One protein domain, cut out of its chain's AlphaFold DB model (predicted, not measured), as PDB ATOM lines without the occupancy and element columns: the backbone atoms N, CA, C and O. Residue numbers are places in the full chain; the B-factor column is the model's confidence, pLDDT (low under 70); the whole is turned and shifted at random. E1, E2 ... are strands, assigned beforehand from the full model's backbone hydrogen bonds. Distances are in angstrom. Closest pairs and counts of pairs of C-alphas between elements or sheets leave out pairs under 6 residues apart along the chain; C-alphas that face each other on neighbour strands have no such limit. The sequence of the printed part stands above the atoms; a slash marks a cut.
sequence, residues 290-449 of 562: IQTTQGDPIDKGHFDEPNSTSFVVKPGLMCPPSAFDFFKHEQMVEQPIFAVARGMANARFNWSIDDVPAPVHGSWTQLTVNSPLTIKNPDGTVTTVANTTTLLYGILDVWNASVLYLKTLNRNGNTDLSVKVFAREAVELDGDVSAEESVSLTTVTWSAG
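AT A GLANCE: This is residues 290 to 449 of the 562 residues of an uncharacterized protein of Bradyrhizobium niftali (UniProt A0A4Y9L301). Two strongly twisted sheets lie face to face as a long sandwich with nearly aligned strands, and one very long strand, E4, runs through the larger sheet and on past the sandwich. At that end E4 bends aside and forms a hairpin with E3, while a small separate hairpin, E8 and E9, lies near E14 and the beginning of E12. The printed part has 160 residues with no named helix and fourteen named strands, E1 to E14 in order along the chain, in an all-strand class. The larger sheet, E1, E2, E3, E4, E7, E10, E11 and E14, is branched at E4 with antiparallel neighbour pairs, and the smaller runs E6, E5, E12, E13. The whole is loose, with a radius of gyration of the C-alphas of 19.3 A, and is a rod spanning 65 by 31 by 25 A.

IN THESE COORDINATES: E1, residues 290 to 294, begins at C-alpha 290 (-25.315, 143.626, -5.980). E2 holds residues 298 to 304 and E3 residues 309 to 313. E4, residues 322 to 342, is the longest strand at 54.2 A, from C-alpha 322 (-22.273, 117.082, 35.125) to C-alpha 342 (-22.393, 145.940, -10.809); it bends by 74 degrees at residue 325. E5 holds residues 347 to 353, E6 residues 356 to 358, E7 residues 364 to 369, E8 residues 373 to 376 and E9 residues 382 to 386. E10, residues 389 to 398, is 28.2 A long, and E11, residues 401 to 408, is 23.5 A. E12, residues 415 to 425, is 32.5 A and E13, residues 433 to 441, is 25.7 A. E14, residues 444 to 448, ends at C-alpha 448 (-15.294, 126.970, 30.004).

HOW THE PARTS SIT: In the branched sheet E4 has five neighbours in staggered pairing. E3 beside residues 322 to 326, E2 beside 329 to 334 and E1 beside 337 to 341 lie on one side of it; E14 beside 326 to 330 and E11 beside 332 to 341 lie on the other side. N 324 and O 311 of the hairpin E3 and E4 are 2.9 A apart, within hydrogen-bond range, as are N 330 and O 303 of E2 and E4 at 2.8 A, N 291 and O 340 of E1 and E4 at 2.9 A, N 329 and O 445 of E4 and E14 at 2.8 A, and N 337 and O 404 of E4 and E11 at 2.8 A. E10 and E11 form a hairpin, with N 396 to O 403 at 2.9 A, and E7 is the antiparallel neighbour of E10, with N 367 to O 391 at 2.9 A. In the smaller sheet E12 is antiparallel to E5, with N 350 to O 422 at 2.9 A, and forms a hairpin with E13, with N 419 to O 437 at 2.8 A; E6 and E5 meet only at a point. The facing parts of this sandwich, two sheets face to face, are 9.3 A centre to centre, and their strands stand at 2 degrees. The closest C-alphas of E1 and E13 are those of Ile 290 and Ala 435, 5.8 A apart. E8 and E9 are a hairpin, with N 375 to O 383 at 2.8 A; the closest C-alphas of E8 and E12 are those of Leu 373 and Thr 415, 5.1 A apart. E13 runs on into E14 across a break of 2 residues, at 43 degrees.

THE WHOLE: The two C-alphas farthest apart, those of Met 318 and Val 427, are 66.4 A apart. The printed part has no cut and no long link; the links E3 to E4, E11 to E12 and E12 to E13 are short but not tight. The mean pLDDT of the printed part is 92.0, and one residue, Leu 429, is under 70.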
ATOM      1  N   ILE A 290     -25.982 143.115  -7.174       96.38
ATOM      2  CA  ILE A 290     -25.315 143.626  -5.980       96.38
ATOM      3  C   ILE A 290     -24.520 142.482  -5.372       96.38
ATOM      4  O   ILE A 290     -25.038 141.384  -5.189       96.38
ATOM      5  N   GLN A 291     -23.263 142.752  -5.052       94.56
ATOM      6  CA  GLN A 291     -22.446 141.862  -4.247       94.56
ATOM      7  C   GLN A 291     -22.403 142.397  -2.819       94.56
ATOM      8  O   GLN A 291     -21.955 143.526  -2.610       94.56
ATOM      9  N   THR A 292     -22.840 141.590  -1.854       94.56
ATOM     10  CA  THR A 292     -22.692 141.876  -0.426       94.56
ATOM     11  C   THR A 292     -21.445 141.207   0.140       94.56
ATOM     12  O   THR A 292     -20.951 140.202  -0.378       94.56
ATOM     13  N   THR A 293     -20.858 141.798   1.175       92.12
ATOM     14  CA  THR A 293     -19.765 141.196   1.943       92.12
ATOM     15  C   THR A 293     -19.839 141.692   3.378       92.12
ATOM     16  O   THR A 293     -19.844 142.898   3.623       92.12
ATOM     17  N   GLN A 294     -19.878 140.771   4.336       92.25
ATOM     18  CA  GLN A 294     -19.748 141.097   5.752       92.25
ATOM     19  C   GLN A 294     -18.275 141.397   6.066       92.25
ATOM     20  O   GLN A 294     -17.394 140.609   5.720       92.25
ATOM     21  N   GLY A 295     -17.991 142.548   6.679       86.81
ATOM     22  CA  GLY A 295     -16.642 142.854   7.161       86.81
ATOM     23  C   GLY A 295     -16.333 142.176   8.491       86.81
ATOM     24  O   GLY A 295     -17.216 141.610   9.134       86.81
ATOM     25  N   ASP A 296     -15.090 142.280   8.946       86.19
ATOM     26  CA  ASP A 296     -14.756 141.861  10.306       86.19
ATOM     27  C   ASP A 296     -15.473 142.765  11.331       86.19
ATOM     28  O   ASP A 296     -15.540 143.985  11.125       86.19
ATOM     29  N   PRO A 297     -16.015 142.207  12.431       86.19
ATOM     30  CA  PRO A 297     -16.566 143.006  13.516       86.19
ATOM     31  C   PRO A 297     -15.519 143.968  14.081       86.19
ATOM     32  O   PRO A 297     -14.368 143.594  14.317       86.19
ATOM     33  N   ILE A 298     -15.929 145.204  14.345       84.56
ATOM     34  CA  ILE A 298     -15.082 146.203  14.989       84.56
ATOM     35  C   ILE A 298     -15.182 145.994  16.501       84.56
ATOM     36  O   ILE A 298     -16.262 146.131  17.079       84.56
ATOM     37  N   ASP A 299     -14.051 145.687  17.137       77.25
ATOM     38  CA  ASP A 299     -13.956 145.557  18.592       77.25
ATOM     39  C   ASP A 299     -14.264 146.906  19.270       77.25
ATOM     40  O   ASP A 299     -13.624 147.930  19.005       77.25
ATOM     41  N   LYS A 300     -15.284 146.914  20.136       81.06
ATOM     42  CA  LYS A 300     -15.692 148.068  20.956       81.06
ATOM     43  C   LYS A 300     -15.523 147.804  22.456       81.06
ATOM     44  O   LYS A 300     -16.095 148.528  23.276       81.06
ATOM     45  N   GLY A 301     -14.732 146.797  22.812       77.69
ATOM     46  CA  GLY A 301     -14.402 146.415  24.174       77.69
ATOM     47  C   GLY A 301     -15.166 145.188  24.667       77.69
ATOM     48  O   GLY A 301     -16.342 144.976  24.352       77.69
ATOM     49  N   HIS A 302     -14.479 144.431  25.519       84.75
ATOM     50  CA  HIS A 302     -14.951 143.201  26.145       84.75
ATOM     51  C   HIS A 302     -15.142 143.383  27.653       84.75
ATOM     52  O   HIS A 302     -14.426 144.149  28.302       84.75
ATOM     53  N   PHE A 303     -16.115 142.665  28.202       87.44
ATOM     54  CA  PHE A 303     -16.462 142.657  29.613       87.44
ATOM     55  C   PHE A 303     -16.628 141.218  30.066       87.44
ATOM     56  O   PHE A 303     -17.497 140.496  29.582       87.44
ATOM     57  N   ASP A 304     -15.801 140.823  31.020       89.25
ATOM     58  CA  ASP A 304     -15.860 139.494  31.599       89.25
ATOM     59  C   ASP A 304     -16.684 139.562  32.879       89.25
ATOM     60  O   ASP A 304     -16.383 140.351  33.784       89.25
ATOM     61  N   GLU A 305     -17.735 138.747  32.976       87.56
ATOM     62  CA  GLU A 305     -18.444 138.616  34.242       87.56
ATOM     63  C   GLU A 305     -17.532 137.911  35.260       87.56
ATOM     64  O   GLU A 305     -17.012 136.825  34.987       87.56
ATOM     65  N   PRO A 306     -17.336 138.489  36.461       85.56
ATOM     66  CA  PRO A 306     -16.402 137.940  37.443       85.56
ATOM     67  C   PRO A 306     -16.893 136.621  38.050       85.56
ATOM     68  O   PRO A 306     -16.103 135.849  38.592       85.56
ATOM     69  N   ASN A 307     -18.201 136.373  37.984       93.56
ATOM     70  CA  ASN A 307     -18.836 135.208  38.570       93.56
ATOM     71  C   ASN A 307     -19.099 134.163  37.491       93.56
ATOM     72  O   ASN A 307     -19.628 134.467  36.423       93.56
ATOM     73  N   SER A 308     -18.785 132.909  37.800       92.31
ATOM     74  CA  SER A 308     -19.135 131.802  36.925       92.31
ATOM     75  C   SER A 308     -20.603 131.410  37.071       92.31
ATOM     76  O   SER A 308     -21.159 131.413  38.170       92.31
ATOM     77  N   THR A 309     -21.208 130.981  35.967       93.88
ATOM     78  CA  THR A 309     -22.518 130.321  35.945       93.88
ATOM     79  C   THR A 309     -22.326 128.833  35.686       93.88
ATOM     80  O   THR A 309     -21.549 128.442  34.815       93.88
ATOM     81  N   SER A 310     -23.023 127.990  36.447       95.75
ATOM     82  CA  SER A 310     -22.906 126.539  36.322       95.75
ATOM     83  C   SER A 310     -23.939 125.977  35.345       95.75
ATOM     84  O   SER A 310     -25.138 126.134  35.562       95.75
ATOM     85  N   PHE A 311     -23.482 125.233  34.336       93.50
ATOM     86  CA  PHE A 311     -24.331 124.522  33.372       93.50
ATOM     87  C   PHE A 311     -24.087 123.015  33.420       93.50
ATOM     88  O   PHE A 311     -22.954 122.564  33.606       93.50
ATOM     89  N   VAL A 312     -25.145 122.221  33.229       94.69
ATOM     90  CA  VAL A 312     -25.022 120.762  33.116       94.69
ATOM     91  C   VAL A 312     -24.664 120.415  31.679       94.69
ATOM     92  O   VAL A 312     -25.508 120.443  30.789       94.69
ATOM     93  N   VAL A 313     -23.401 120.064  31.455       91.12
ATOM     94  CA  VAL A 313     -22.893 119.683  30.133       91.12
ATOM     95  C   VAL A 313     -22.277 118.294  30.180       91.12
ATOM     96  O   VAL A 313     -21.769 117.849  31.211       91.12
ATOM     97  N   LYS A 314     -22.295 117.590  29.046       88.69
ATOM     98  CA  LYS A 314     -21.556 116.336  28.894       88.69
ATOM     99  C   LYS A 314     -20.104 116.668  28.533       88.69
ATOM    100  O   LYS A 314     -19.861 117.131  27.421       88.69
ATOM    101  N   PRO A 315     -19.125 116.450  29.432       84.38
ATOM    102  CA  PRO A 315     -17.742 116.835  29.170       84.38
ATOM    103  C   PRO A 315     -17.089 115.914  28.137       84.38
ATOM    104  O   PRO A 315     -16.093 116.288  27.533       84.38
ATOM    105  N   GLY A 316     -17.624 114.712  27.917       79.50
ATOM    106  CA  GLY A 316     -17.098 113.780  26.935       79.50
ATOM    107  C   GLY A 316     -17.876 112.483  26.832       79.50
ATOM    108  O   GLY A 316     -18.735 112.214  27.668       79.50
ATOM    109  N   LEU A 317     -17.571 111.671  25.818       75.25
ATOM    110  CA  LEU A 317     -18.257 110.402  25.548       75.25
ATOM    111  C   LEU A 317     -18.275 109.470  26.765       75.25
ATOM    112  O   LEU A 317     -19.309 108.868  27.049       75.25
ATOM    113  N   MET A 318     -17.152 109.406  27.489       79.06
ATOM    114  CA  MET A 318     -16.920 108.452  28.580       79.06
ATOM    115  C   MET A 318     -17.448 108.921  29.939       79.06
ATOM    116  O   MET A 318     -17.321 108.197  30.923       79.06
ATOM    117  N   CYS A 319     -18.020 110.125  30.019       84.69
ATOM    118  CA  CYS A 319     -18.525 110.680  31.269       84.69
ATOM    119  C   CYS A 319     -19.998 111.074  31.153       84.69
ATOM    120  O   CYS A 319     -20.436 111.539  30.096       84.69
ATOM    121  N   PRO A 320     -20.774 110.924  32.238       89.88
ATOM    122  CA  PRO A 320     -22.134 111.436  32.276       89.88
ATOM    123  C   PRO A 320     -22.143 112.978  32.241       89.88
ATOM    124  O   PRO A 320     -21.122 113.610  32.539       89.88
ATOM    125  N   PRO A 321     -23.284 113.601  31.894       92.12
ATOM    126  CA  PRO A 321     -23.492 115.029  32.108       92.12
ATOM    127  C   PRO A 321     -23.249 115.419  33.571       92.12
ATOM    128  O   PRO A 321     -23.677 114.713  34.483       92.12
ATOM    129  N   SER A 322     -22.559 116.537  33.794       93.88
ATOM    130  CA  SER A 322     -22.273 117.082  35.125       93.88
ATOM    131  C   SER A 322     -22.306 118.606  35.083       93.88
ATOM    132  O   SER A 322     -22.171 119.205  34.019       93.88
ATOM    133  N   ALA A 323     -22.490 119.228  36.244       96.25
ATOM    134  CA  ALA A 323     -22.408 120.671  36.415       96.25
ATOM    135  C   ALA A 323     -20.957 121.161  36.263       96.25
ATOM    136  O   ALA A 323     -20.046 120.597  36.878       96.25
ATOM    137  N   PHE A 324     -20.754 122.199  35.452       94.31
ATOM    138  CA  PHE A 324     -19.472 122.870  35.268       94.31
ATOM    139  C   PHE A 324     -19.639 124.381  35.193       94.31
ATOM    140  O   PHE A 324     -20.609 124.877  34.628       94.31
ATOM    141  N   ASP A 325     -18.637 125.084  35.710       94.19
ATOM    142  CA  ASP A 325     -18.556 126.539  35.715       94.19
ATOM    143  C   ASP A 325     -18.177 127.079  34.326       94.19
ATOM    144  O   ASP A 325     -17.237 126.586  33.692       94.19
ATOM    145  N   PHE A 326     -18.886 128.112  33.876       93.69
ATOM    146  CA  PHE A 326     -18.589 128.894  32.679       93.69
ATOM    147  C   PHE A 326     -18.544 130.382  33.013       93.69
ATOM    148  O   PHE A 326     -19.318 130.855  33.846       93.69
ATOM    149  N   PHE A 327     -17.668 131.116  32.337       90.81
ATOM    150  CA  PHE A 327     -17.561 132.566  32.455       90.81
ATOM    151  C   PHE A 327     -18.227 133.212  31.250       90.81
ATOM    152  O   PHE A 327     -17.993 132.805  30.108       90.81
ATOM    153  N   LYS A 328     -19.103 134.178  31.518       92.69
ATOM    154  CA  LYS A 328     -19.816 134.920  30.486       92.69
ATOM    155  C   LYS A 328     -18.952 136.089  30.028       92.69
ATOM    156  O   LYS A 328     -18.442 136.841  30.854       92.69
ATOM    157  N   HIS A 329     -18.821 136.229  28.718       91.62
ATOM    158  CA  HIS A 329     -18.119 137.329  28.075       91.62
ATOM    159  C   HIS A 329     -19.120 138.149  27.284       91.62
ATOM    160  O   HIS A 329     -19.839 137.616  26.435       91.62
ATOM    161  N   GLU A 330     -19.141 139.441  27.556       92.81
ATOM    162  CA  GLU A 330     -20.018 140.407  26.924       92.81
ATOM    163  C   GLU A 330     -19.200 141.397  26.095       92.81
ATOM    164  O   GLU A 330     -18.115 141.822  26.488       92.81
ATOM    165  N   GLN A 331     -19.721 141.810  24.950       90.50
ATOM    166  CA  GLN A 331     -19.090 142.811  24.095       90.50
ATOM    167  C   GLN A 331     -20.141 143.651  23.381       90.50
ATOM    168  O   GLN A 331     -21.264 143.205  23.148       90.50
ATOM    169  N   MET A 332     -19.774 144.875  23.013       90.94
ATOM    170  CA  MET A 332     -20.543 145.625  22.021       90.94
ATOM    171  C   MET A 332     -20.029 145.251  20.638       90.94
ATOM    172  O   MET A 332     -18.824 145.264  20.406       90.94
ATOM    173  N   VAL A 333     -20.945 144.945  19.725       90.94
ATOM    174  CA  VAL A 333     -20.603 144.587  18.350       90.94
ATOM    175  C   VAL A 333     -20.945 145.751  17.440       90.94
ATOM    176  O   VAL A 333     -22.062 146.267  17.483       90.94
ATOM    177  N   GLU A 334     -19.987 146.141  16.604       93.69
ATOM    178  CA  GLU A 334     -20.219 146.973  15.428       93.69
ATOM    179  C   GLU A 334     -19.833 146.171  14.185       93.69
ATOM    180  O   GLU A 334     -18.694 145.731  14.044       93.69
ATOM    181  N   GLN A 335     -20.799 145.940  13.306       94.38
ATOM    182  CA  GLN A 335     -20.689 145.050  12.164       94.38
ATOM    183  C   GLN A 335     -20.902 145.839  10.866       94.38
ATOM    184  O   GLN A 335     -22.033 146.253  10.597       94.38
ATOM    185  N   PRO A 336     -19.853 146.047  10.051       94.69
ATOM    186  CA  PRO A 336     -20.001 146.613   8.717       94.69
ATOM    187  C   PRO A 336     -20.456 145.552   7.707       94.69
ATOM    188  O   PRO A 336     -19.997 144.405   7.732       94.69
ATOM    189  N   ILE A 337     -21.334 145.955   6.794       95.12
ATOM    190  CA  ILE A 337     -21.823 145.163   5.666       95.12
ATOM    191  C   ILE A 337     -21.654 146.018   4.416       95.12
ATOM    192  O   ILE A 337     -22.234 147.096   4.300       95.12
ATOM    193  N   PHE A 338     -20.835 145.546   3.486       94.31
ATOM    194  CA  PHE A 338     -20.516 146.238   2.245       94.31
ATOM    195  C   PHE A 338     -21.432 145.743   1.131       94.31
ATOM    196  O   PHE A 338     -21.630 144.540   0.995       94.31
ATOM    197  N   ALA A 339     -21.940 146.653   0.309       95.69
ATOM    198  CA  ALA A 339     -22.663 146.359  -0.920       95.69
ATOM    199  C   ALA A 339     -21.980 147.058  -2.096       95.69
ATOM    200  O   ALA A 339     -21.695 148.251  -2.026       95.69
ATOM    201  N   VAL A 340     -21.741 146.335  -3.189       94.62
ATOM    202  CA  VAL A 340     -21.185 146.880  -4.436       94.62
ATOM    203  C   VAL A 340     -22.134 146.568  -5.583       94.62
ATOM    204  O   VAL A 340     -22.391 145.400  -5.875       94.62
ATOM    205  N   ALA A 341     -22.632 147.605  -6.252       94.56
ATOM    206  CA  ALA A 341     -23.460 147.465  -7.441       94.56
ATOM    207  C   ALA A 341     -22.589 147.213  -8.681       94.56
ATOM    208  O   ALA A 341     -21.550 147.846  -8.887       94.56
ATOM    209  N   ARG A 342     -23.028 146.288  -9.534       93.75
ATOM    210  CA  ARG A 342     -22.393 145.940 -10.809       93.75
ATOM    211  C   ARG A 342     -23.356 146.209 -11.957       93.75
ATOM    212  O   ARG A 342     -24.552 145.942 -11.847       93.75
ATOM    213  N   GLY A 343     -22.821 146.703 -13.073       93.56
ATOM    214  CA  GLY A 343     -23.621 147.014 -14.257       93.56
ATOM    215  C   GLY A 343     -24.325 148.369 -14.217       93.56
ATOM    216  O   GLY A 343     -25.177 148.611 -15.068       93.56
ATOM    217  N   MET A 344     -23.999 149.226 -13.245       93.31
ATOM    218  CA  MET A 344     -24.592 150.553 -13.083       93.31
ATOM    219  C   MET A 344     -23.559 151.665 -13.266       93.31
ATOM    220  O   MET A 344     -22.394 151.497 -12.906       93.31
ATOM    221  N   ALA A 345     -23.988 152.816 -13.773       92.44
ATOM    222  CA  ALA A 345     -23.143 153.992 -13.922       92.44
ATOM    223  C   ALA A 345     -23.050 154.781 -12.613       92.44
ATOM    224  O   ALA A 345     -21.961 155.219 -12.239       92.44
ATOM    225  N   ASN A 346     -24.175 154.968 -11.917       89.56
ATOM    226  CA  ASN A 346     -24.221 155.696 -10.655       89.56
ATOM    227  C   ASN A 346     -25.351 155.161  -9.766       89.56
ATOM    228  O   ASN A 346     -26.465 155.679  -9.783       89.56
ATOM    229  N   ALA A 347     -25.072 154.109  -9.005       92.00
ATOM    230  CA  ALA A 347     -26.059 153.438  -8.175       92.00
ATOM    231  C   ALA A 347     -26.488 154.282  -6.962       92.00
ATOM    232  O   ALA A 347     -25.667 154.914  -6.295       92.00
ATOM    233  N   ARG A 348     -27.779 154.223  -6.636       92.81
ATOM    234  CA  ARG A 348     -28.355 154.625  -5.347       92.81
ATOM    235  C   ARG A 348     -28.789 153.389  -4.589       92.81
ATOM    236  O   ARG A 348     -29.340 152.479  -5.201       92.81
ATOM    237  N   PHE A 349     -28.589 153.403  -3.278       95.31
ATOM    238  CA  PHE A 349     -28.857 152.268  -2.409       95.31
ATOM    239  C   PHE A 349     -29.982 152.575  -1.429       95.31
ATOM    240  O   PHE A 349     -30.079 153.693  -0.933       95.31
ATOM    241  N   ASN A 350     -30.791 151.565  -1.128       96.69
ATOM    242  CA  ASN A 350     -31.728 151.556  -0.011       96.69
ATOM    243  C   ASN A 350     -31.505 150.271   0.784       96.69
ATOM    244  O   ASN A 350     -31.345 149.204   0.194       96.69
ATOM    245  N   TRP A 351     -31.533 150.356   2.107       98.00
ATOM    246  CA  TRP A 351     -31.345 149.201   2.982       98.00
ATOM    247  C   TRP A 351     -32.619 148.896   3.770       98.00
ATOM    248  O   TRP A 351     -33.402 149.794   4.091       98.00
ATOM    249  N   SER A 352     -32.816 147.629   4.121       98.06
ATOM    250  CA  SER A 352     -33.757 147.205   5.154       98.06
ATOM    251  C   SER A 352     -33.136 146.133   6.045       98.06
ATOM    252  O   SER A 352     -32.246 145.389   5.632       98.06
ATOM    253  N   ILE A 353     -33.588 146.091   7.297       98.12
ATOM    254  CA  ILE A 353     -33.131 145.155   8.324       98.12
ATOM    255  C   ILE A 353     -34.386 144.480   8.876       98.12
ATOM    256  O   ILE A 353     -35.276 145.166   9.377       98.12
ATOM    257  N   ASP A 354     -34.488 143.162   8.720       96.44
ATOM    258  CA  ASP A 354     -35.682 142.352   8.996       96.44
ATOM    259  C   ASP A 354     -36.959 142.957   8.396       96.44
ATOM    260  O   ASP A 354     -37.971 143.144   9.072       96.44
ATOM    261  N   ASP A 355     -36.872 143.337   7.118       95.69
ATOM    262  CA  ASP A 355     -37.928 144.011   6.351       95.69
ATOM    263  C   ASP A 355     -38.350 145.399   6.875       95.69
ATOM    264  O   ASP A 355     -39.247 146.028   6.310       95.69
ATOM    265  N   VAL A 356     -37.670 145.943   7.891       97.69
ATOM    266  CA  VAL A 356     -37.859 147.327   8.339       97.69
ATOM    267  C   VAL A 356     -36.933 148.255   7.539       97.69
ATOM    268  O   VAL A 356     -35.715 148.058   7.561       97.69
ATOM    269  N   PRO A 357     -37.456 149.273   6.827       97.69
ATOM    270  CA  PRO A 357     -36.623 150.200   6.064       97.69
ATOM    271  C   PRO A 357     -35.612 150.950   6.938       97.69
ATOM    272  O   PRO A 357     -35.950 151.448   8.014       97.69
ATOM    273  N   ALA A 358     -34.394 151.104   6.423       97.12
ATOM    274  CA  ALA A 358     -33.294 151.833   7.044       97.12
ATOM    275  C   ALA A 358     -32.912 153.056   6.174       97.12
ATOM    276  O   ALA A 358     -31.932 153.000   5.438       97.12
ATOM    277  N   PRO A 359     -33.695 154.156   6.185       96.12
ATOM    278  CA  PRO A 359     -33.544 155.257   5.225       96.12
ATOM    279  C   PRO A 359     -32.513 156.330   5.613       96.12
ATOM    280  O   PRO A 359     -32.383 157.326   4.904       96.12
ATOM    281  N   VAL A 360     -31.836 156.217   6.762       92.75
ATOM    282  CA  VAL A 360     -30.936 157.273   7.256       92.75
ATOM    283  C   VAL A 360     -29.502 157.035   6.788       92.75
ATOM    284  O   VAL A 360     -28.853 156.069   7.181       92.75
ATOM    285  N   HIS A 361     -29.002 157.958   5.967       91.81
ATOM    286  CA  HIS A 361     -27.650 157.947   5.411       91.81
ATOM    287  C   HIS A 361     -26.807 159.062   6.051       91.81
ATOM    288  O   HIS A 361     -27.326 160.105   6.455       91.81
ATOM    289  N   GLY A 362     -25.497 158.846   6.167       87.69
ATOM    290  CA  GLY A 362     -24.525 159.818   6.679       87.69
ATOM    291  C   GLY A 362     -24.587 160.092   8.185       87.69
ATOM    292  O   GLY A 362     -23.839 160.935   8.672       87.69
ATOM    293  N   SER A 363     -25.461 159.416   8.931       89.31
ATOM    294  CA  SER A 363     -25.604 159.580  10.381       89.31
ATOM    295  C   SER A 363     -26.109 158.297  11.042       89.31
ATOM    296  O   SER A 363     -26.699 157.443  10.379       89.31
ATOM    297  N   TRP A 364     -25.865 158.158  12.347       91.88
ATOM    298  CA  TRP A 364     -26.414 157.066  13.148       91.88
ATOM    299  C   TRP A 364     -27.860 157.342  13.554       91.88
ATOM    300  O   TRP A 364     -28.194 158.442  13.995       91.88
ATOM    301  N   THR A 365     -28.695 156.310  13.513       95.69
ATOM    302  CA  THR A 365     -30.045 156.338  14.077       95.69
ATOM    303  C   THR A 365     -30.406 154.992  14.697       95.69
ATOM    304  O   THR A 365     -29.764 153.979  14.425       95.69
ATOM    305  N   GLN A 366     -31.427 154.973  15.551       97.31
ATOM    306  CA  GLN A 366     -31.923 153.737  16.150       97.31
ATOM    307  C   GLN A 366     -32.967 153.069  15.255       97.31
ATOM    308  O   GLN A 366     -33.793 153.738  14.632       97.31
ATOM    309  N   LEU A 367     -32.966 151.740  15.251       96.81
ATOM    310  CA  LEU A 367     -33.975 150.906  14.611       96.81
ATOM    311  C   LEU A 367     -34.365 149.778  15.555       96.81
ATOM    312  O   LEU A 367     -33.500 149.163  16.174       96.81
ATOM    313  N   THR A 368     -35.662 149.504  15.661       96.94
ATOM    314  CA  THR A 368     -36.161 148.318  16.365       96.94
ATOM    315  C   THR A 368     -36.689 147.323  15.350       96.94
ATOM    316  O   THR A 368     -37.511 147.683  14.509       96.94
ATOM    317  N   VAL A 369     -36.219 146.085  15.449       96.31
ATOM    318  CA  VAL A 369     -36.570 144.973  14.562       96.31
ATOM    319  C   VAL A 369     -37.189 143.826  15.355       96.31
ATOM    320  O   VAL A 369     -36.985 143.706  16.568       96.31
ATOM    321  N   ASN A 370     -37.948 142.971  14.668       94.88
ATOM    322  CA  ASN A 370     -38.666 141.846  15.275       94.88
ATOM    323  C   ASN A 370     -37.794 140.598  15.498       94.88
ATOM    324  O   ASN A 370     -38.323 139.534  15.815       94.88
ATOM    325  N   SER A 371     -36.473 140.720  15.352       94.81
ATOM    326  CA  SER A 371     -35.541 139.644  15.678       94.81
ATOM    327  C   SER A 371     -35.276 139.579  17.183       94.81
ATOM    328  O   SER A 371     -34.952 140.605  17.801       94.81
ATOM    329  N   PRO A 372     -35.421 138.394  17.801       94.94
ATOM    330  CA  PRO A 372     -35.271 138.235  19.235       94.94
ATOM    331  C   PRO A 372     -33.806 138.337  19.660       94.94
ATOM    332  O   PRO A 372     -32.898 137.857  18.983       94.94
ATOM    333  N   LEU A 373     -33.594 138.896  20.846       94.81
ATOM    334  CA  LEU A 373     -32.309 138.868  21.525       94.81
ATOM    335  C   LEU A 373     -32.212 137.560  22.317       94.81
ATOM    336  O   LEU A 373     -33.020 137.318  23.217       94.81
ATOM    337  N   THR A 374     -31.241 136.710  21.998       95.56
ATOM    338  CA  THR A 374     -31.116 135.364  22.568       95.56
ATOM    339  C   THR A 374     -29.707 135.067  23.070       95.56
ATOM    340  O   THR A 374     -28.719 135.539  22.526       95.56
ATOM    341  N   ILE A 375     -29.579 134.251  24.113       94.38
ATOM    342  CA  ILE A 375     -28.291 133.725  24.576       94.38
ATOM    343  C   ILE A 375     -28.298 132.222  24.345       94.38
ATOM    344  O   ILE A 375     -29.147 131.513  24.885       94.38
ATOM    345  N   LYS A 376     -27.333 131.726  23.569       91.56
ATOM    346  CA  LYS A 376     -27.078 130.291  23.459       91.56
ATOM    347  C   LYS A 376     -26.222 129.852  24.644       91.56
ATOM    348  O   LYS A 376     -25.061 130.245  24.753       91.56
ATOM    349  N   ASN A 377     -26.805 129.055  25.528       92.25
ATOM    350  CA  ASN A 377     -26.147 128.584  26.737       92.25
ATOM    351  C   ASN A 377     -25.256 127.362  26.450       92.25
ATOM    352  O   ASN A 377     -25.506 126.614  25.497       92.25
ATOM    353  N   PRO A 378     -24.232 127.105  27.285       90.38
ATOM    354  CA  PRO A 378     -23.338 125.962  27.113       90.38
ATOM    355  C   PRO A 378     -24.011 124.581  27.162       90.38
ATOM    356  O   PRO A 378     -23.462 123.622  26.621       90.38
ATOM    357  N   ASP A 379     -25.183 124.465  27.788       86.56
ATOM    358  CA  ASP A 379     -25.996 123.240  27.831       86.56
ATOM    359  C   ASP A 379     -26.850 123.012  26.570       86.56
ATOM    360  O   ASP A 379     -27.561 122.012  26.473       86.56
ATOM    361  N   GLY A 380     -26.763 123.912  25.587       85.56
ATOM    362  CA  GLY A 380     -27.516 123.855  24.337       85.56
ATOM    363  C   GLY A 380     -28.900 124.499  24.411       85.56
ATOM    364  O   GLY A 380     -29.565 124.590  23.379       85.56
ATOM    365  N   THR A 381     -29.330 124.976  25.583       91.62
ATOM    366  CA  THR A 381     -30.560 125.767  25.701       91.62
ATOM    367  C   THR A 381     -30.370 127.167  25.117       91.62
ATOM    368  O   THR A 381     -29.254 127.679  25.009       91.62
ATOM    369  N   VAL A 382     -31.476 127.798  24.724       92.75
ATOM    370  CA  VAL A 382     -31.496 129.186  24.254       92.75
ATOM    371  C   VAL A 382     -32.393 129.990  25.183       92.75
ATOM    372  O   VAL A 382     -33.561 129.652  25.369       92.75
ATOM    373  N   THR A 383     -31.849 131.045  25.779       95.12
ATOM    374  CA  THR A 383     -32.604 131.980  26.616       95.12
ATOM    375  C   THR A 383     -32.994 133.197  25.790       95.12
ATOM    376  O   THR A 383     -32.120 133.928  25.332       95.12
ATOM    377  N   THR A 384     -34.293 133.443  25.623       96.00
ATOM    378  CA  THR A 384     -34.793 134.687  25.018       96.00
ATOM    379  C   THR A 384     -34.775 135.802  26.055       96.00
ATOM    380  O   THR A 384     -35.447 135.719  27.080       96.00
ATOM    381  N   VAL A 385     -34.004 136.847  25.778       94.75
ATOM    382  CA  VAL A 385     -33.858 138.033  26.632       94.75
ATOM    383  C   VAL A 385     -34.901 139.085  26.264       94.75
ATOM    384  O   VAL A 385     -35.493 139.706  27.142       94.75
ATOM    385  N   ALA A 386     -35.159 139.252  24.967       93.94
ATOM    386  CA  ALA A 386     -36.202 140.121  24.438       93.94
ATOM    387  C   ALA A 386     -36.738 139.556  23.116       93.94
ATOM    388  O   ALA A 386     -36.008 138.906  22.374       93.94
ATOM    389  N   ASN A 387     -38.010 139.822  22.809       94.06
ATOM    390  CA  ASN A 387     -38.628 139.398  21.543       94.06
ATOM    391  C   ASN A 387     -38.302 140.336  20.371       94.06
ATOM    392  O   ASN A 387     -38.574 139.999  19.227       94.06
ATOM    393  N   THR A 388     -37.748 141.511  20.660       94.38
ATOM    394  CA  THR A 388     -37.320 142.504  19.676       94.38
ATOM    395  C   THR A 388     -35.917 142.978  20.020       94.38
ATOM    396  O   THR A 388     -35.488 142.907  21.177       94.38
ATOM    397  N   THR A 389     -35.213 143.495  19.019       94.62
ATOM    398  CA  THR A 389     -33.880 144.072  19.191       94.62
ATOM    399  C   THR A 389     -33.900 145.528  18.752       94.62
ATOM    400  O   THR A 389     -34.330 145.832  17.642       94.62
ATOM    401  N   THR A 390     -33.403 146.429  19.599       95.94
ATOM    402  CA  THR A 390     -33.094 147.809  19.204       95.94
ATOM    403  C   THR A 390     -31.592 147.939  18.974       95.94
ATOM    404  O   THR A 390     -30.789 147.645  19.862       95.94
ATOM    405  N   LEU A 391     -31.219 148.392  17.783       95.50
ATOM    406  CA  LEU A 391     -29.841 148.604  17.353       95.50
ATOM    407  C   LEU A 391     -29.650 150.033  16.847       95.50
ATOM    408  O   LEU A 391     -30.615 150.736  16.551       95.50
ATOM    409  N   LEU A 392     -28.398 150.462  16.753       96.25
ATOM    410  CA  LEU A 392     -28.000 151.625  15.972       96.25
ATOM    411  C   LEU A 392     -27.598 151.160  14.577       96.25
ATOM    412  O   LEU A 392     -26.886 150.165  14.446       96.25
ATOM    413  N   TYR A 393     -28.007 151.894  13.551       96.62
ATOM    414  CA  TYR A 393     -27.466 151.722  12.210       96.62
ATOM    415  C   TYR A 393     -27.024 153.053  11.608       96.62
ATOM    416  O   TYR A 393     -27.529 154.114  11.985       96.62
ATOM    417  N   GLY A 394     -26.076 152.986  10.678       94.62
ATOM    418  CA  GLY A 394     -25.641 154.118   9.869       94.62
ATOM    419  C   GLY A 394     -25.243 153.644   8.478       94.62
ATOM    420  O   GLY A 394     -24.625 152.590   8.342       94.62
ATOM    421  N   ILE A 395     -25.612 154.405   7.449       94.88
ATOM    422  CA  ILE A 395     -25.314 154.069   6.052       94.88
ATOM    423  C   ILE A 395     -24.352 155.097   5.468       94.88
ATOM    424  O   ILE A 395     -24.579 156.300   5.591       94.88
ATOM    425  N   LEU A 396     -23.290 154.635   4.813       91.44
ATOM    426  CA  LEU A 396     -22.377 155.476   4.042       91.44
ATOM    427  C   LEU A 396     -22.371 155.037   2.582       91.44
ATOM    428  O   LEU A 396     -21.963 153.920   2.272       91.44
ATOM    429  N   ASP A 397     -22.754 155.943   1.686       89.06
ATOM    430  CA  ASP A 397     -22.685 155.700   0.249       89.06
ATOM    431  C   ASP A 397     -21.381 156.222  -0.349       89.06
ATOM    432  O   ASP A 397     -20.872 157.295  -0.011       89.06
ATOM    433  N   VAL A 398     -20.874 155.467  -1.312       86.00
ATOM    434  CA  VAL A 398     -19.814 155.870  -2.230       86.00
ATOM    435  C   VAL A 398     -20.226 155.515  -3.655       86.00
ATOM    436  O   VAL A 398     -21.282 154.944  -3.907       86.00
ATOM    437  N   TRP A 399     -19.402 155.877  -4.634       87.94
ATOM    438  CA  TRP A 399     -19.725 155.589  -6.028       87.94
ATOM    439  C   TRP A 399     -19.877 154.079  -6.267       87.94
ATOM    440  O   TRP A 399     -18.924 153.324  -6.067       87.94
ATOM    441  N   ASN A 400     -21.079 153.667  -6.686       91.06
ATOM    442  CA  ASN A 400     -21.484 152.277  -6.921       91.06
ATOM    443  C   ASN A 400     -21.298 151.320  -5.734       91.06
ATOM    444  O   ASN A 400     -21.303 150.102  -5.920       91.06
ATOM    445  N   ALA A 401     -21.176 151.834  -4.511       92.44
ATOM    446  CA  ALA A 401     -21.149 151.000  -3.320       92.44
ATOM    447  C   ALA A 401     -21.774 151.706  -2.115       92.44
ATOM    448  O   ALA A 401     -21.843 152.929  -2.054       92.44
ATOM    449  N   SER A 402     -22.219 150.927  -1.143       94.00
ATOM    450  CA  SER A 402     -22.802 151.416   0.101       94.00
ATOM    451  C   SER A 402     -22.356 150.526   1.247       94.00
ATOM    452  O   SER A 402     -22.076 149.343   1.050       94.00
ATOM    453  N   VAL A 403     -22.252 151.091   2.443       95.00
ATOM    454  CA  VAL A 403     -21.889 150.353   3.650       95.00
ATOM    455  C   VAL A 403     -22.933 150.604   4.714       95.00
ATOM    456  O   VAL A 403     -23.149 151.750   5.101       95.00
ATOM    457  N   LEU A 404     -23.541 149.526   5.200       96.31
ATOM    458  CA  LEU A 404     -24.396 149.531   6.375       96.31
ATOM    459  C   LEU A 404     -23.565 149.126   7.590       96.31
ATOM    460  O   LEU A 404     -23.006 148.034   7.636       96.31
ATOM    461  N   TYR A 405     -23.513 149.992   8.591       95.75
ATOM    462  CA  TYR A 405     -22.979 149.666   9.904       95.75
ATOM    463  C   TYR A 405     -24.132 149.317  10.835       95.75
ATOM    464  O   TYR A 405     -25.082 150.089  10.945       95.75
ATOM    465  N   LEU A 406     -24.036 148.184  11.524       96.00
ATOM    466  CA  LEU A 406     -24.958 147.777  12.583       96.00
ATOM    467  C   LEU A 406     -24.232 147.786  13.919       96.00
ATOM    468  O   LEU A 406     -23.142 147.237  14.021       96.00
ATOM    469  N   LYS A 407     -24.831 148.370  14.953       94.69
ATOM    470  CA  LYS A 407     -24.221 148.494  16.276       94.69
ATOM    471  C   LYS A 407     -25.211 148.145  17.375       94.69
ATOM    472  O   LYS A 407     -26.314 148.685  17.441       94.69
ATOM    473  N   THR A 408     -24.813 147.247  18.265       92.88
ATOM    474  CA  THR A 408     -25.655 146.820  19.389       92.88
ATOM    475  C   THR A 408     -25.697 147.891  20.478       92.88
ATOM    476  O   THR A 408     -24.655 148.415  20.872       92.88
ATOM    477  N   LEU A 409     -26.888 148.200  21.000       90.94
ATOM    478  CA  LEU A 409     -27.063 149.146  22.114       90.94
ATOM    479  C   LEU A 409     -26.875 148.508  23.494       90.94
ATOM    480  O   LEU A 409     -26.558 149.194  24.464       90.94
ATOM    481  N   ASN A 410     -27.098 147.201  23.587       84.75
ATOM    482  CA  ASN A 410     -26.926 146.409  24.796       84.75
ATOM    483  C   ASN A 410     -25.950 145.256  24.519       84.75
ATOM    484  O   ASN A 410     -25.565 145.027  23.372       84.75
ATOM    485  N   ARG A 411     -25.530 144.562  25.578       89.94
ATOM    486  CA  ARG A 411     -24.560 143.456  25.502       89.94
ATOM    487  C   ARG A 411     -25.157 142.146  26.001       89.94
ATOM    488  O   ARG A 411     -24.444 141.214  26.342       89.94
ATOM    489  N   ASN A 412     -26.482 142.114  26.113       89.75
ATOM    490  CA  ASN A 412     -27.175 141.150  26.954       89.75
ATOM    491  C   ASN A 412     -27.669 139.954  26.137       89.75
ATOM    492  O   ASN A 412     -28.361 139.105  26.683       89.75
ATOM    493  N   GLY A 413     -27.359 139.881  24.842       91.62
ATOM    494  CA  GLY A 413     -27.690 138.734  24.013       91.62
ATOM    495  C   GLY A 413     -27.371 138.924  22.535       91.62
ATOM    496  O   GLY A 413     -27.054 140.008  22.049       91.62
ATOM    497  N   ASN A 414     -27.422 137.816  21.823       94.62
ATOM    498  CA  ASN A 414     -27.102 137.707  20.415       94.62
ATOM    499  C   ASN A 414     -28.366 137.899  19.584       94.62
ATOM    500  O   ASN A 414     -29.464 137.565  20.029       94.62
ATOM    501  N   THR A 415     -28.217 138.418  18.377       95.81
ATOM    502  CA  THR A 415     -29.326 138.530  17.428       95.81
ATOM    503  C   THR A 415     -28.840 138.139  16.041       95.81
ATOM    504  O   THR A 415     -27.696 138.429  15.688       95.81
ATOM    505  N   ASP A 416     -29.698 137.466  15.286       95.50
ATOM    506  CA  ASP A 416     -29.479 137.131  13.884       95.50
ATOM    507  C   ASP A 416     -30.456 137.968  13.061       95.50
ATOM    508  O   ASP A 416     -31.649 137.985  13.354       95.50
ATOM    509  N   LEU A 417     -29.940 138.686  12.070       96.75
ATOM    510  CA  LEU A 417     -30.674 139.675  11.285       96.75
ATOM    511  C   LEU A 417     -30.641 139.290   9.805       96.75
ATOM    512  O   LEU A 417     -29.597 138.872   9.301       96.75
ATOM    513  N   SER A 418     -31.748 139.490   9.093       97.19
ATOM    514  CA  SER A 418     -31.768 139.542   7.628       97.19
ATOM    515  C   SER A 418     -31.562 140.987   7.185       97.19
ATOM    516  O   SER A 418     -32.311 141.887   7.562       97.19
ATOM    517  N   VAL A 419     -30.534 141.230   6.382       97.94
ATOM    518  CA  VAL A 419     -30.246 142.546   5.814       97.94
ATOM    519  C   VAL A 419     -30.459 142.479   4.316       97.94
ATOM    520  O   VAL A 419     -29.810 141.693   3.631       97.94
ATOM    521  N   LYS A 420     -31.329 143.343   3.796       98.25
ATOM    522  CA  LYS A 420     -31.565 143.481   2.359       98.25
ATOM    523  C   LYS A 420     -31.050 144.825   1.887       98.25
ATOM    524  O   LYS A 420     -31.266 145.857   2.521       98.25
ATOM    525  N   VAL A 421     -30.388 144.807   0.743       98.19
ATOM    526  CA  VAL A 421     -29.955 146.006   0.035       98.19
ATOM    527  C   VAL A 421     -30.604 146.021  -1.334       98.19
ATOM    528  O   VAL A 421     -30.643 145.009  -2.028       98.19
ATOM    529  N   PHE A 422     -31.107 147.183  -1.714       97.19
ATOM    530  CA  PHE A 422     -31.674 147.472  -3.016       97.19
ATOM    531  C   PHE A 422     -30.793 148.512  -3.688       97.19
ATOM    532  O   PHE A 422     -30.340 149.450  -3.031       97.19
ATOM    533  N   ALA A 423     -30.559 148.363  -4.985       95.69
ATOM    534  CA  ALA A 423     -29.832 149.337  -5.776       95.69
ATOM    535  C   ALA A 423     -30.540 149.602  -7.100       95.69
ATOM    536  O   ALA A 423     -31.107 148.702  -7.720       95.69
ATOM    537  N   ARG A 424     -30.449 150.846  -7.558       93.31
ATOM    538  CA  ARG A 424     -30.935 151.293  -8.866       93.31
ATOM    539  C   ARG A 424     -30.054 152.410  -9.400       93.31
ATOM    540  O   ARG A 424     -29.327 153.034  -8.631       93.31
ATOM    541  N   GLU A 425     -30.150 152.713 -10.690       91.19
ATOM    542  CA  GLU A 425     -29.509 153.914 -11.231       91.19
ATOM    543  C   GLU A 425     -30.034 155.178 -10.537       91.19
ATOM    544  O   GLU A 425     -31.221 155.305 -10.228       91.19
ATOM    545  N   ALA A 426     -29.146 156.143 -10.296       86.56
ATOM    546  CA  ALA A 426     -29.501 157.415  -9.675       86.56
ATOM    547  C   ALA A 426     -30.524 158.199 -10.497       86.56
ATOM    548  O   ALA A 426     -31.303 158.981  -9.947       86.56
ATOM    549  N   VAL A 427     -30.506 157.988 -11.810       83.56
ATOM    550  CA  VAL A 427     -31.572 158.413 -12.698       83.56
ATOM    551  C   VAL A 427     -32.648 157.334 -12.657       83.56
ATOM    552  O   VAL A 427     -32.382 156.189 -12.999       83.56
ATOM    553  N   GLU A 428     -33.860 157.694 -12.233       75.62
ATOM    554  CA  GLU A 428     -34.986 156.759 -12.137       75.62
ATOM    555  C   GLU A 428     -35.388 156.260 -13.536       75.62
ATOM    556  O   GLU A 428     -36.125 156.920 -14.280       75.62
ATOM    557  N   LEU A 429     -34.812 155.118 -13.907       69.31
ATOM    558  CA  LEU A 429     -34.936 154.479 -15.214       69.31
ATOM    559  C   LEU A 429     -35.656 153.139 -15.123       69.31
ATOM    560  O   LEU A 429     -36.586 152.904 -15.888       69.31
ATOM    561  N   ASP A 430     -35.245 152.307 -14.165       74.62
ATOM    562  CA  ASP A 430     -35.611 150.897 -14.082       74.62
ATOM    563  C   ASP A 430     -35.979 150.493 -12.644       74.62
ATOM    564  O   ASP A 430     -35.875 151.291 -11.710       74.62
ATOM    565  N   GLY A 431     -36.404 149.237 -12.481       82.62
ATOM    566  CA  GLY A 431     -36.653 148.628 -11.176       82.62
ATOM    567  C   GLY A 431     -35.376 148.353 -10.376       82.62
ATOM    568  O   GLY A 431     -34.266 148.335 -10.913       82.62
ATOM    569  N   ASP A 432     -35.565 148.122  -9.082       90.81
ATOM    570  CA  ASP A 432     -34.486 147.822  -8.147       90.81
ATOM    571  C   ASP A 432     -33.937 146.408  -8.388       90.81
ATOM    572  O   ASP A 432     -34.694 145.456  -8.591       90.81
ATOM    573  N   VAL A 433     -32.616 146.256  -8.298       94.88
ATOM    574  CA  VAL A 433     -31.988 144.957  -8.023       94.88
ATOM    575  C   VAL A 433     -31.751 144.837  -6.529       94.88
ATOM    576  O   VAL A 433     -31.528 145.847  -5.861       94.88
ATOM    577  N   SER A 434     -31.787 143.622  -5.994       96.56
ATOM    578  CA  SER A 434     -31.593 143.392  -4.566       96.56
ATOM    579  C   SER A 434     -30.603 142.273  -4.272       96.56
ATOM    580  O   SER A 434     -30.358 141.393  -5.097       96.56
ATOM    581  N   ALA A 435     -30.030 142.328  -3.075       97.12
ATOM    582  CA  ALA A 435     -29.284 141.247  -2.453       97.12
ATOM    583  C   ALA A 435     -29.677 141.153  -0.974       97.12
ATOM    584  O   ALA A 435     -30.131 142.134  -0.381       97.12
ATOM    585  N   GLU A 436     -29.509 139.969  -0.396       96.94
ATOM    586  CA  GLU A 436     -29.846 139.672   0.993       96.94
ATOM    587  C   GLU A 436     -28.677 138.953   1.667       96.94
ATOM    588  O   GLU A 436     -28.053 138.080   1.065       96.94
ATOM    589  N   GLU A 437     -28.399 139.319   2.915       94.19
ATOM    590  CA  GLU A 437     -27.330 138.769   3.742       94.19
ATOM    591  C   GLU A 437     -27.876 138.436   5.136       94.19
ATOM    592  O   GLU A 437     -28.683 139.182   5.690       94.19
ATOM    593  N   SER A 438     -27.422 137.325   5.722       95.75
ATOM    594  CA  SER A 438     -27.714 136.991   7.122       95.75
ATOM    595  C   SER A 438     -26.558 137.430   8.012       95.75
ATOM    596  O   SER A 438     -25.413 137.058   7.772       95.75
ATOM    597  N   VAL A 439     -26.852 138.210   9.049       95.06
ATOM    598  CA  VAL A 439     -25.842 138.852   9.896       95.06
ATOM    599  C   VAL A 439     -26.095 138.532  11.361       95.06
ATOM    600  O   VAL A 439     -27.128 138.895  11.914       95.06
ATOM    601  N   SER A 440     -25.115 137.905  12.011       93.56
ATOM    602  CA  SER A 440     -25.155 137.598  13.444       93.56
ATOM    603  C   SER A 440     -24.399 138.647  14.258       93.56
ATOM    604  O   SER A 440     -23.182 138.789  14.132       93.56
ATOM    605  N   LEU A 441     -25.090 139.340  15.160       93.75
ATOM    606  CA  LEU A 441     -24.477 140.231  16.147       93.75
ATOM    607  C   LEU A 441     -24.282 139.463  17.460       93.75
ATOM    608  O   LEU A 441     -25.206 139.320  18.259       93.75
ATOM    609  N   THR A 442     -23.072 138.941  17.678       92.31
ATOM    610  CA  THR A 442     -22.751 138.114  18.857       92.31
ATOM    611  C   THR A 442     -22.195 138.966  19.998       92.31
ATOM    612  O   THR A 442     -20.991 139.218  20.058       92.31
ATOM    613  N   THR A 443     -23.052 139.401  20.921       92.44
ATOM    614  CA  THR A 443     -22.633 140.181  22.099       92.44
ATOM    615  C   THR A 443     -22.261 139.319  23.299       92.44
ATOM    616  O   THR A 443     -21.457 139.758  24.109       92.44
ATOM    617  N   VAL A 444     -22.792 138.097  23.404       93.19
ATOM    618  CA  VAL A 444     -22.558 137.175  24.521       93.19
ATOM    619  C   VAL A 444     -21.888 135.902  24.024       93.19
ATOM    620  O   VAL A 444     -22.417 135.185  23.167       93.19
ATOM    621  N   THR A 445     -20.751 135.579  24.632       92.19
ATOM    622  CA  THR A 445     -20.066 134.292  24.483       92.19
ATOM    623  C   THR A 445     -19.748 133.692  25.853       92.19
ATOM    624  O   THR A 445     -19.872 134.351  26.885       92.19
ATOM    625  N   TRP A 446     -19.376 132.414  25.875       91.00
ATOM    626  CA  TRP A 446     -19.066 131.679  27.100       91.00
ATOM    627  C   TRP A 446     -17.698 131.022  26.980       91.00
ATOM    628  O   TRP A 446     -17.418 130.378  25.968       91.00
ATOM    629  N   SER A 447     -16.885 131.100  28.033       90.19
ATOM    630  CA  SER A 447     -15.683 130.278  28.171       90.19
ATOM    631  C   SER A 447     -15.852 129.235  29.269       90.19
ATOM    632  O   SER A 447     -16.514 129.444  30.286       90.19
ATOM    633  N   ALA A 448     -15.270 128.061  29.043       88.88
ATOM    634  CA  ALA A 448     -15.294 126.970  30.004       88.88
ATOM    635  C   ALA A 448     -14.310 127.227  31.154       88.88
ATOM    636  O   ALA A 448     -13.138 127.525  30.915       88.88
ATOM    637  N   GLY A 449     -14.747 127.005  32.393       87.62
ATOM    638  CA  GLY A 449     -13.853 126.963  33.544       87.62
ATOM    639  C   GLY A 449     -12.915 125.750  33.525       87.62
ATOM    640  O   GLY A 449     -13.157 124.745  32.847       87.62
TER     641      GLY A 449